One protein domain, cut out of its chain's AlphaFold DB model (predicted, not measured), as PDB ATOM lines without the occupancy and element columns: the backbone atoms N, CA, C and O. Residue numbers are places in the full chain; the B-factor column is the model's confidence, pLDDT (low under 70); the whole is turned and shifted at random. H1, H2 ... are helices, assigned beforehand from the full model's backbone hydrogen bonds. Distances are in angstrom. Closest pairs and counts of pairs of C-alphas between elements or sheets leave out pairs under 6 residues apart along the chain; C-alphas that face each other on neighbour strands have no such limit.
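Overview. This is residues 179 to 238 of the 238 residues of an uncharacterized protein of Eucalyptus grandis (UniProt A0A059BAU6). One long helix, H2, makes most of the length; the short helix H1 continues it beyond one end, and near the other end a loop folds back and H3 passes H2 at a steep angle, its residues 231 to 236 sticking out. The printed part has 60 residues with three named helices, H1, H2 and H3 in chain order, and no named strand: all helix. It is extended, with a radius of gyration of the C-alphas of 16.5 A and spans of 53 by 25 by 17 A.

Arrangement. H2, residues 188 to 211, is close to but not clearly touching H3, residues 221 to 236; their closest C-alphas, those of Glu 207 and Leu 226, are 7.2 A apart. Their lines stand at a steep tilt of 67 degrees, the same way. H1, residues 179 to 186, and H2 meet only through their tight link of 1 residue. H1 and H3 are apart. In H1, H2 and H3 every O i to N i+4 pair is within hydrogen-bond range.

Along the chain. H2 is 32.7 A long from C-alpha 188 at (-3.967, -25.349, -5.900), H3 22.9 A, ending at C-alpha 236 at (8.985, -57.617, -2.530), and H1 10.3 A.

Size, cuts and confidence. The C-alphas of Trp 179 and Glu 238, the two farthest apart, are 54.9 A apart. The printed part has no cut, and no link is long. The pLDDT is under 70 at residues 185 to 189, 191, 213 to 219 and 231 to 238.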
ATOM      1  N   TRP A 179      -6.296 -10.271 -10.823       85.44
ATOM      2  CA  TRP A 179      -5.433 -10.959  -9.865       85.44
ATOM      3  C   TRP A 179      -6.197 -11.819  -8.844       85.44
ATOM      4  O   TRP A 179      -5.767 -12.955  -8.624       85.44
ATOM      5  N   PRO A 180      -7.335 -11.386  -8.261       86.12
ATOM      6  CA  PRO A 180      -8.108 -12.215  -7.333       86.12
ATOM      7  C   PRO A 180      -8.607 -13.529  -7.956       86.12
ATOM      8  O   PRO A 180      -8.535 -14.589  -7.327       86.12
ATOM      9  N   ASP A 181      -9.042 -13.484  -9.215       83.00
ATOM     10  CA  ASP A 181      -9.553 -14.652  -9.938       83.00
ATOM     11  C   ASP A 181      -8.418 -15.613 -10.330       83.00
ATOM     12  O   ASP A 181      -8.538 -16.832 -10.182       83.00
ATOM     13  N   LEU A 182      -7.250 -15.082 -10.711       82.31
ATOM     14  CA  LEU A 182      -6.037 -15.890 -10.890       82.31
ATOM     15  C   LEU A 182      -5.566 -16.512  -9.570       82.31
ATOM     16  O   LEU A 182      -5.130 -17.666  -9.539       82.31
ATOM     17  N   GLN A 183      -5.689 -15.789  -8.455       76.62
ATOM     18  CA  GLN A 183      -5.360 -16.334  -7.146       76.62
ATOM     19  C   GLN A 183      -6.253 -17.522  -6.787       76.62
ATOM     20  O   GLN A 183      -5.744 -18.502  -6.239       76.62
ATOM     21  N   HIS A 184      -7.538 -17.488  -7.150       73.62
ATOM     22  CA  HIS A 184      -8.448 -18.621  -6.987       73.62
ATOM     23  C   HIS A 184      -7.948 -19.881  -7.719       73.62
ATOM     24  O   HIS A 184      -7.971 -20.964  -7.135       73.62
ATOM     25  N   LEU A 185      -7.384 -19.747  -8.929       67.00
ATOM     26  CA  LEU A 185      -6.729 -20.857  -9.644       67.00
ATOM     27  C   LEU A 185      -5.472 -21.361  -8.912       67.00
ATOM     28  O   LEU A 185      -5.211 -22.562  -8.841       67.00
ATOM     29  N   THR A 186      -4.694 -20.453  -8.318       60.59
ATOM     30  CA  THR A 186      -3.463 -20.800  -7.578       60.59
ATOM     31  C   THR A 186      -3.688 -21.291  -6.145       60.59
ATOM     32  O   THR A 186      -2.746 -21.795  -5.526       60.59
ATOM     33  N   ARG A 187      -4.935 -21.304  -5.636       66.00
ATOM     34  CA  ARG A 187      -5.328 -22.067  -4.425       66.00
ATOM     35  C   ARG A 187      -5.198 -23.584  -4.608       66.00
ATOM     36  O   ARG A 187      -5.664 -24.355  -3.775       66.00
ATOM     37  N   MET A 188      -4.482 -24.014  -5.643       60.44
ATOM     38  CA  MET A 188      -3.967 -25.349  -5.900       60.44
ATOM     39  C   MET A 188      -3.469 -26.074  -4.643       60.44
ATOM     40  O   MET A 188      -3.655 -27.271  -4.573       60.44
ATOM     41  N   LYS A 189      -2.917 -25.418  -3.609       58.97
ATOM     42  CA  LYS A 189      -2.612 -26.106  -2.330       58.97
ATOM     43  C   LYS A 189      -3.858 -26.577  -1.570       58.97
ATOM     44  O   LYS A 189      -3.898 -27.721  -1.134       58.97
ATOM     45  N   GLU A 190      -4.856 -25.714  -1.399       70.75
ATOM     46  CA  GLU A 190      -6.107 -26.057  -0.713       70.75
ATOM     47  C   GLU A 190      -6.949 -27.015  -1.567       70.75
ATOM     48  O   GLU A 190      -7.483 -28.001  -1.058       70.75
ATOM     49  N   ILE A 191      -6.985 -26.769  -2.880       68.69
ATOM     50  CA  ILE A 191      -7.599 -27.659  -3.867       68.69
ATOM     51  C   ILE A 191      -6.897 -29.022  -3.845       68.69
ATOM     52  O   ILE A 191      -7.580 -30.028  -3.737       68.69
ATOM     53  N   ASN A 192      -5.560 -29.085  -3.832       70.50
ATOM     54  CA  ASN A 192      -4.817 -30.346  -3.741       70.50
ATOM     55  C   ASN A 192      -5.082 -31.072  -2.425       70.50
ATOM     56  O   ASN A 192      -5.159 -32.291  -2.440       70.50
ATOM     57  N   CYS A 193      -5.232 -30.375  -1.293       71.81
ATOM     58  CA  CYS A 193      -5.598 -31.023  -0.032       71.81
ATOM     59  C   CYS A 193      -7.000 -31.645  -0.098       71.81
ATOM     60  O   CYS A 193      -7.169 -32.782   0.338       71.81
ATOM     61  N   LYS A 194      -7.982 -30.936  -0.674       81.12
ATOM     62  CA  LYS A 194      -9.353 -31.448  -0.860       81.12
ATOM     63  C   LYS A 194      -9.394 -32.601  -1.862       81.12
ATOM     64  O   LYS A 194      -9.953 -33.648  -1.566       81.12
ATOM     65  N   VAL A 195      -8.752 -32.430  -3.017       82.25
ATOM     66  CA  VAL A 195      -8.623 -33.457  -4.058       82.25
ATOM     67  C   VAL A 195      -7.890 -34.676  -3.517       82.25
ATOM     68  O   VAL A 195      -8.332 -35.784  -3.774       82.25
ATOM     69  N   ARG A 196      -6.822 -34.499  -2.731       80.75
ATOM     70  CA  ARG A 196      -6.121 -35.609  -2.076       80.75
ATOM     71  C   ARG A 196      -7.044 -36.369  -1.133       80.75
ATOM     72  O   ARG A 196      -7.075 -37.580  -1.241       80.75
ATOM     73  N   GLY A 197      -7.812 -35.686  -0.279       86.81
ATOM     74  CA  GLY A 197      -8.777 -36.358   0.601       86.81
ATOM     75  C   GLY A 197      -9.814 -37.165  -0.187       86.81
ATOM     76  O   GLY A 197     -10.002 -38.346   0.066       86.81
ATOM     77  N   LEU A 198     -10.399 -36.568  -1.232       88.25
ATOM     78  CA  LEU A 198     -11.345 -37.272  -2.107       88.25
ATOM     79  C   LEU A 198     -10.693 -38.444  -2.858       88.25
ATOM     80  O   LEU A 198     -11.314 -39.487  -3.034       88.25
ATOM     81  N   LEU A 199      -9.450 -38.286  -3.315       84.81
ATOM     82  CA  LEU A 199      -8.692 -39.349  -3.969       84.81
ATOM     83  C   LEU A 199      -8.366 -40.477  -2.994       84.81
ATOM     84  O   LEU A 199      -8.501 -41.631  -3.374       84.81
ATOM     85  N   GLU A 200      -7.972 -40.168  -1.760       86.12
ATOM     86  CA  GLU A 200      -7.746 -41.153  -0.699       86.12
ATOM     87  C   GLU A 200      -9.032 -41.939  -0.418       86.12
ATOM     88  O   GLU A 200      -8.997 -43.169  -0.386       86.12
ATOM     89  N   ASP A 201     -10.183 -41.269  -0.340       90.62
ATOM     90  CA  ASP A 201     -11.486 -41.924  -0.180       90.62
ATOM     91  C   ASP A 201     -11.828 -42.834  -1.376       90.62
ATOM     92  O   ASP A 201     -12.286 -43.967  -1.205       90.62
ATOM     93  N   ILE A 202     -11.582 -42.374  -2.608       86.69
ATOM     94  CA  ILE A 202     -11.828 -43.155  -3.831       86.69
ATOM     95  C   ILE A 202     -10.894 -44.373  -3.902       86.69
ATOM     96  O   ILE A 202     -11.348 -45.481  -4.201       86.69
ATOM     97  N   VAL A 203      -9.606 -44.179  -3.614       84.69
ATOM     98  CA  VAL A 203      -8.566 -45.217  -3.629       84.69
ATOM     99  C   VAL A 203      -8.857 -46.272  -2.567       84.69
ATOM    100  O   VAL A 203      -8.922 -47.451  -2.900       84.69
ATOM    101  N   THR A 204      -9.096 -45.868  -1.317       86.69
ATOM    102  CA  THR A 204      -9.374 -46.793  -0.204       86.69
ATOM    103  C   THR A 204     -10.646 -47.599  -0.442       86.69
ATOM    104  O   THR A 204     -10.675 -48.811  -0.213       86.69
ATOM    105  N   LYS A 205     -11.692 -46.958  -0.980       87.25
ATOM    106  CA  LYS A 205     -12.928 -47.639  -1.369       87.25
ATOM    107  C   LYS A 205     -12.681 -48.677  -2.465       87.25
ATOM    108  O   LYS A 205     -13.152 -49.806  -2.332       87.25
ATOM    109  N   ARG A 206     -11.934 -48.328  -3.521       81.62
ATOM    110  CA  ARG A 206     -11.619 -49.240  -4.637       81.62
ATOM    111  C   ARG A 206     -10.700 -50.387  -4.213       81.62
ATOM    112  O   ARG A 206     -10.977 -51.539  -4.544       81.62
ATOM    113  N   GLU A 207      -9.675 -50.111  -3.414       80.38
ATOM    114  CA  GLU A 207      -8.770 -51.129  -2.873       80.38
ATOM    115  C   GLU A 207      -9.534 -52.174  -2.043       80.38
ATOM    116  O   GLU A 207      -9.332 -53.379  -2.211       80.38
ATOM    117  N   LYS A 208     -10.479 -51.727  -1.204       83.62
ATOM    118  CA  LYS A 208     -11.352 -52.619  -0.432       83.62
ATOM    119  C   LYS A 208     -12.210 -53.507  -1.338       83.62
ATOM    120  O   LYS A 208     -12.252 -54.717  -1.134       83.62
ATOM    121  N   THR A 209     -12.835 -52.941  -2.373       81.94
ATOM    122  CA  THR A 209     -13.658 -53.723  -3.316       81.94
ATOM    123  C   THR A 209     -12.856 -54.762  -4.107       81.94
ATOM    124  O   THR A 209     -13.379 -55.838  -4.396       81.94
ATOM    125  N   MET A 210     -11.583 -54.481  -4.409       77.62
ATOM    126  CA  MET A 210     -10.687 -55.425  -5.087       77.62
ATOM    127  C   MET A 210     -10.243 -56.565  -4.161       77.62
ATOM    128  O   MET A 210     -10.229 -57.719  -4.580       77.62
ATOM    129  N   LYS A 211      -9.934 -56.269  -2.889       77.88
ATOM    130  CA  LYS A 211      -9.588 -57.285  -1.875       77.88
ATOM    131  C   LYS A 211     -10.745 -58.236  -1.562       77.88
ATOM    132  O   LYS A 211     -10.515 -59.405  -1.279       77.88
ATOM    133  N   GLU A 212     -11.981 -57.748  -1.634       82.31
ATOM    134  CA  GLU A 212     -13.196 -58.540  -1.402       82.31
ATOM    135  C   GLU A 212     -13.613 -59.400  -2.615       82.31
ATOM    136  O   GLU A 212     -14.629 -60.089  -2.543       82.31
ATOM    137  N   GLY A 213     -12.862 -59.367  -3.727       67.94
ATOM    138  CA  GLY A 213     -13.153 -60.154  -4.934       67.94
ATOM    139  C   GLY A 213     -14.418 -59.717  -5.684       67.94
ATOM    140  O   GLY A 213     -14.958 -60.491  -6.467       67.94
ATOM    141  N   ARG A 214     -14.913 -58.495  -5.430       63.53
ATOM    142  CA  ARG A 214     -16.154 -57.942  -6.014       63.53
ATOM    143  C   ARG A 214     -15.912 -56.970  -7.171       63.53
ATOM    144  O   ARG A 214     -16.853 -56.327  -7.625       63.53
ATOM    145  N   ALA A 215     -14.660 -56.784  -7.578       59.09
ATOM    146  CA  ALA A 215     -14.313 -55.842  -8.630       59.09
ATOM    147  C   ALA A 215     -14.512 -56.484 -10.006       59.09
ATOM    148  O   ALA A 215     -13.929 -57.531 -10.283       59.09
ATOM    149  N   ASP A 216     -15.318 -55.830 -10.840       57.12
ATOM    150  CA  ASP A 216     -15.343 -56.069 -12.280       57.12
ATOM    151  C   ASP A 216     -13.971 -55.704 -12.874       57.12
ATOM    152  O   ASP A 216     -13.251 -54.866 -12.315       57.12
ATOM    153  N   ASP A 217     -13.593 -56.356 -13.970       54.12
ATOM    154  CA  ASP A 217     -12.274 -56.252 -14.612       54.12
ATOM    155  C   ASP A 217     -12.098 -54.922 -15.376       54.12
ATOM    156  O   ASP A 217     -11.732 -54.893 -16.546       54.12
ATOM    157  N   ASP A 218     -12.401 -53.796 -14.729       59.19
ATOM    158  CA  ASP A 218     -12.304 -52.477 -15.346       59.19
ATOM    159  C   ASP A 218     -10.829 -52.103 -15.565       59.19
ATOM    160  O   ASP A 218     -10.069 -51.860 -14.621       59.19
ATOM    161  N   ASP A 219     -10.447 -51.982 -16.837       64.75
ATOM    162  CA  ASP A 219      -9.167 -51.447 -17.329       64.75
ATOM    163  C   ASP A 219      -9.045 -49.917 -17.147       64.75
ATOM    164  O   ASP A 219      -8.355 -49.219 -17.903       64.75
ATOM    165  N   ASP A 220      -9.740 -49.348 -16.158       74.81
ATOM    166  CA  ASP A 220      -9.593 -47.938 -15.839       74.81
ATOM    167  C   ASP A 220      -8.213 -47.662 -15.216       74.81
ATOM    168  O   ASP A 220      -7.532 -48.538 -14.671       74.81
ATOM    169  N   LEU A 221      -7.749 -46.417 -15.347       72.44
ATOM    170  CA  LEU A 221      -6.403 -46.043 -14.915       72.44
ATOM    171  C   LEU A 221      -6.179 -46.396 -13.438       72.44
ATOM    172  O   LEU A 221      -5.116 -46.893 -13.089       72.44
ATOM    173  N   LEU A 222      -7.174 -46.178 -12.575       79.12
ATOM    174  CA  LEU A 222      -7.052 -46.445 -11.145       79.12
ATOM    175  C   LEU A 222      -6.933 -47.951 -10.852       79.12
ATOM    176  O   LEU A 222      -6.109 -48.341 -10.025       79.12
ATOM    177  N   GLY A 223      -7.687 -48.792 -11.560       77.00
ATOM    178  CA  GLY A 223      -7.580 -50.246 -11.505       77.00
ATOM    179  C   GLY A 223      -6.198 -50.741 -11.933       77.00
ATOM    180  O   GLY A 223      -5.586 -51.542 -11.222       77.00
ATOM    181  N   LEU A 224      -5.651 -50.208 -13.032       75.19
ATOM    182  CA  LEU A 224      -4.297 -50.529 -13.503       75.19
ATOM    183  C   LEU A 224      -3.214 -50.117 -12.489       75.19
ATOM    184  O   LEU A 224      -2.312 -50.909 -12.196       75.19
ATOM    185  N   LEU A 225      -3.323 -48.909 -11.914       74.81
ATOM    186  CA  LEU A 225      -2.415 -48.405 -10.874       74.81
ATOM    187  C   LEU A 225      -2.421 -49.318  -9.632       74.81
ATOM    188  O   LEU A 225      -1.362 -49.709  -9.138       74.81
ATOM    189  N   LEU A 226      -3.609 -49.689  -9.144       78.25
ATOM    190  CA  LEU A 226      -3.769 -50.524  -7.950       78.25
ATOM    191  C   LEU A 226      -3.289 -51.965  -8.172       78.25
ATOM    192  O   LEU A 226      -2.583 -52.505  -7.319       78.25
ATOM    193  N   LYS A 227      -3.603 -52.580  -9.326       75.12
ATOM    194  CA  LYS A 227      -3.105 -53.920  -9.703       75.12
ATOM    195  C   LYS A 227      -1.570 -53.948  -9.744       75.12
ATOM    196  O   LYS A 227      -0.965 -54.866  -9.189       75.12
ATOM    197  N   SER A 228      -0.943 -52.934 -10.351       70.38
ATOM    198  CA  SER A 228       0.522 -52.822 -10.423       70.38
ATOM    199  C   SER A 228       1.161 -52.708  -9.036       70.38
ATOM    200  O   SER A 228       2.116 -53.428  -8.750       70.38
ATOM    201  N   ASN A 229       0.609 -51.868  -8.152       72.94
ATOM    202  CA  ASN A 229       1.122 -51.709  -6.787       72.94
ATOM    203  C   ASN A 229       0.986 -52.995  -5.956       72.94
ATOM    204  O   ASN A 229       1.917 -53.370  -5.248       72.94
ATOM    205  N   MET A 230      -0.146 -53.705  -6.041       71.50
ATOM    206  CA  MET A 230      -0.333 -54.970  -5.312       71.50
ATOM    207  C   MET A 230       0.624 -56.074  -5.781       71.50
ATOM    208  O   MET A 230       1.067 -56.883  -4.964       71.50
ATOM    209  N   LYS A 231       0.946 -56.111  -7.081       69.44
ATOM    210  CA  LYS A 231       1.928 -57.043  -7.649       69.44
ATOM    211  C   LYS A 231       3.345 -56.743  -7.148       69.44
ATOM    212  O   LYS A 231       4.022 -57.665  -6.718       69.44
ATOM    213  N   GLU A 232       3.754 -55.475  -7.134       65.38
ATOM    214  CA  GLU A 232       5.078 -55.069  -6.633       65.38
ATOM    215  C   GLU A 232       5.234 -55.335  -5.131       65.38
ATOM    216  O   GLU A 232       6.291 -55.772  -4.691       65.38
ATOM    217  N   ILE A 233       4.170 -55.146  -4.340       60.06
ATOM    218  CA  ILE A 233       4.172 -55.565  -2.935       60.06
ATOM    219  C   ILE A 233       4.427 -57.074  -2.863       60.06
ATOM    220  O   ILE A 233       5.339 -57.479  -2.160       60.06
ATOM    221  N   ARG A 234       3.696 -57.903  -3.618       59.28
ATOM    222  CA  ARG A 234       3.870 -59.367  -3.603       59.28
ATOM    223  C   ARG A 234       5.294 -59.809  -3.975       59.28
ATOM    224  O   ARG A 234       5.843 -60.640  -3.271       59.28
ATOM    225  N   GLU A 235       5.890 -59.209  -5.004       63.75
ATOM    226  CA  GLU A 235       7.266 -59.496  -5.452       63.75
ATOM    227  C   GLU A 235       8.353 -59.025  -4.462       63.75
ATOM    228  O   GLU A 235       9.458 -59.547  -4.483       63.75
ATOM    229  N   CYS A 236       8.066 -58.048  -3.593       46.06
ATOM    230  CA  CYS A 236       8.985 -57.617  -2.530       46.06
ATOM    231  C   CYS A 236       8.963 -58.523  -1.284       46.06
ATOM    232  O   CYS A 236       9.826 -58.368  -0.418       46.06
ATOM    233  N   TRP A 237       7.964 -59.405  -1.152       39.84
ATOM    234  CA  TRP A 237       7.784 -60.303  -0.000       39.84
ATOM    235  C   TRP A 237       8.029 -61.790  -0.332       39.84
ATOM    236  O   TRP A 237       7.887 -62.624   0.564       39.84
ATOM    237  N   GLU A 238       8.402 -62.114  -1.573       39.00
ATOM    238  CA  GLU A 238       8.875 -63.433  -2.039       39.00
ATOM    239  C   GLU A 238      10.393 -63.409  -2.272       39.00
ATOM    240  O   GLU A 238      11.046 -64.434  -1.964       39.00
TER     241      GLU A 238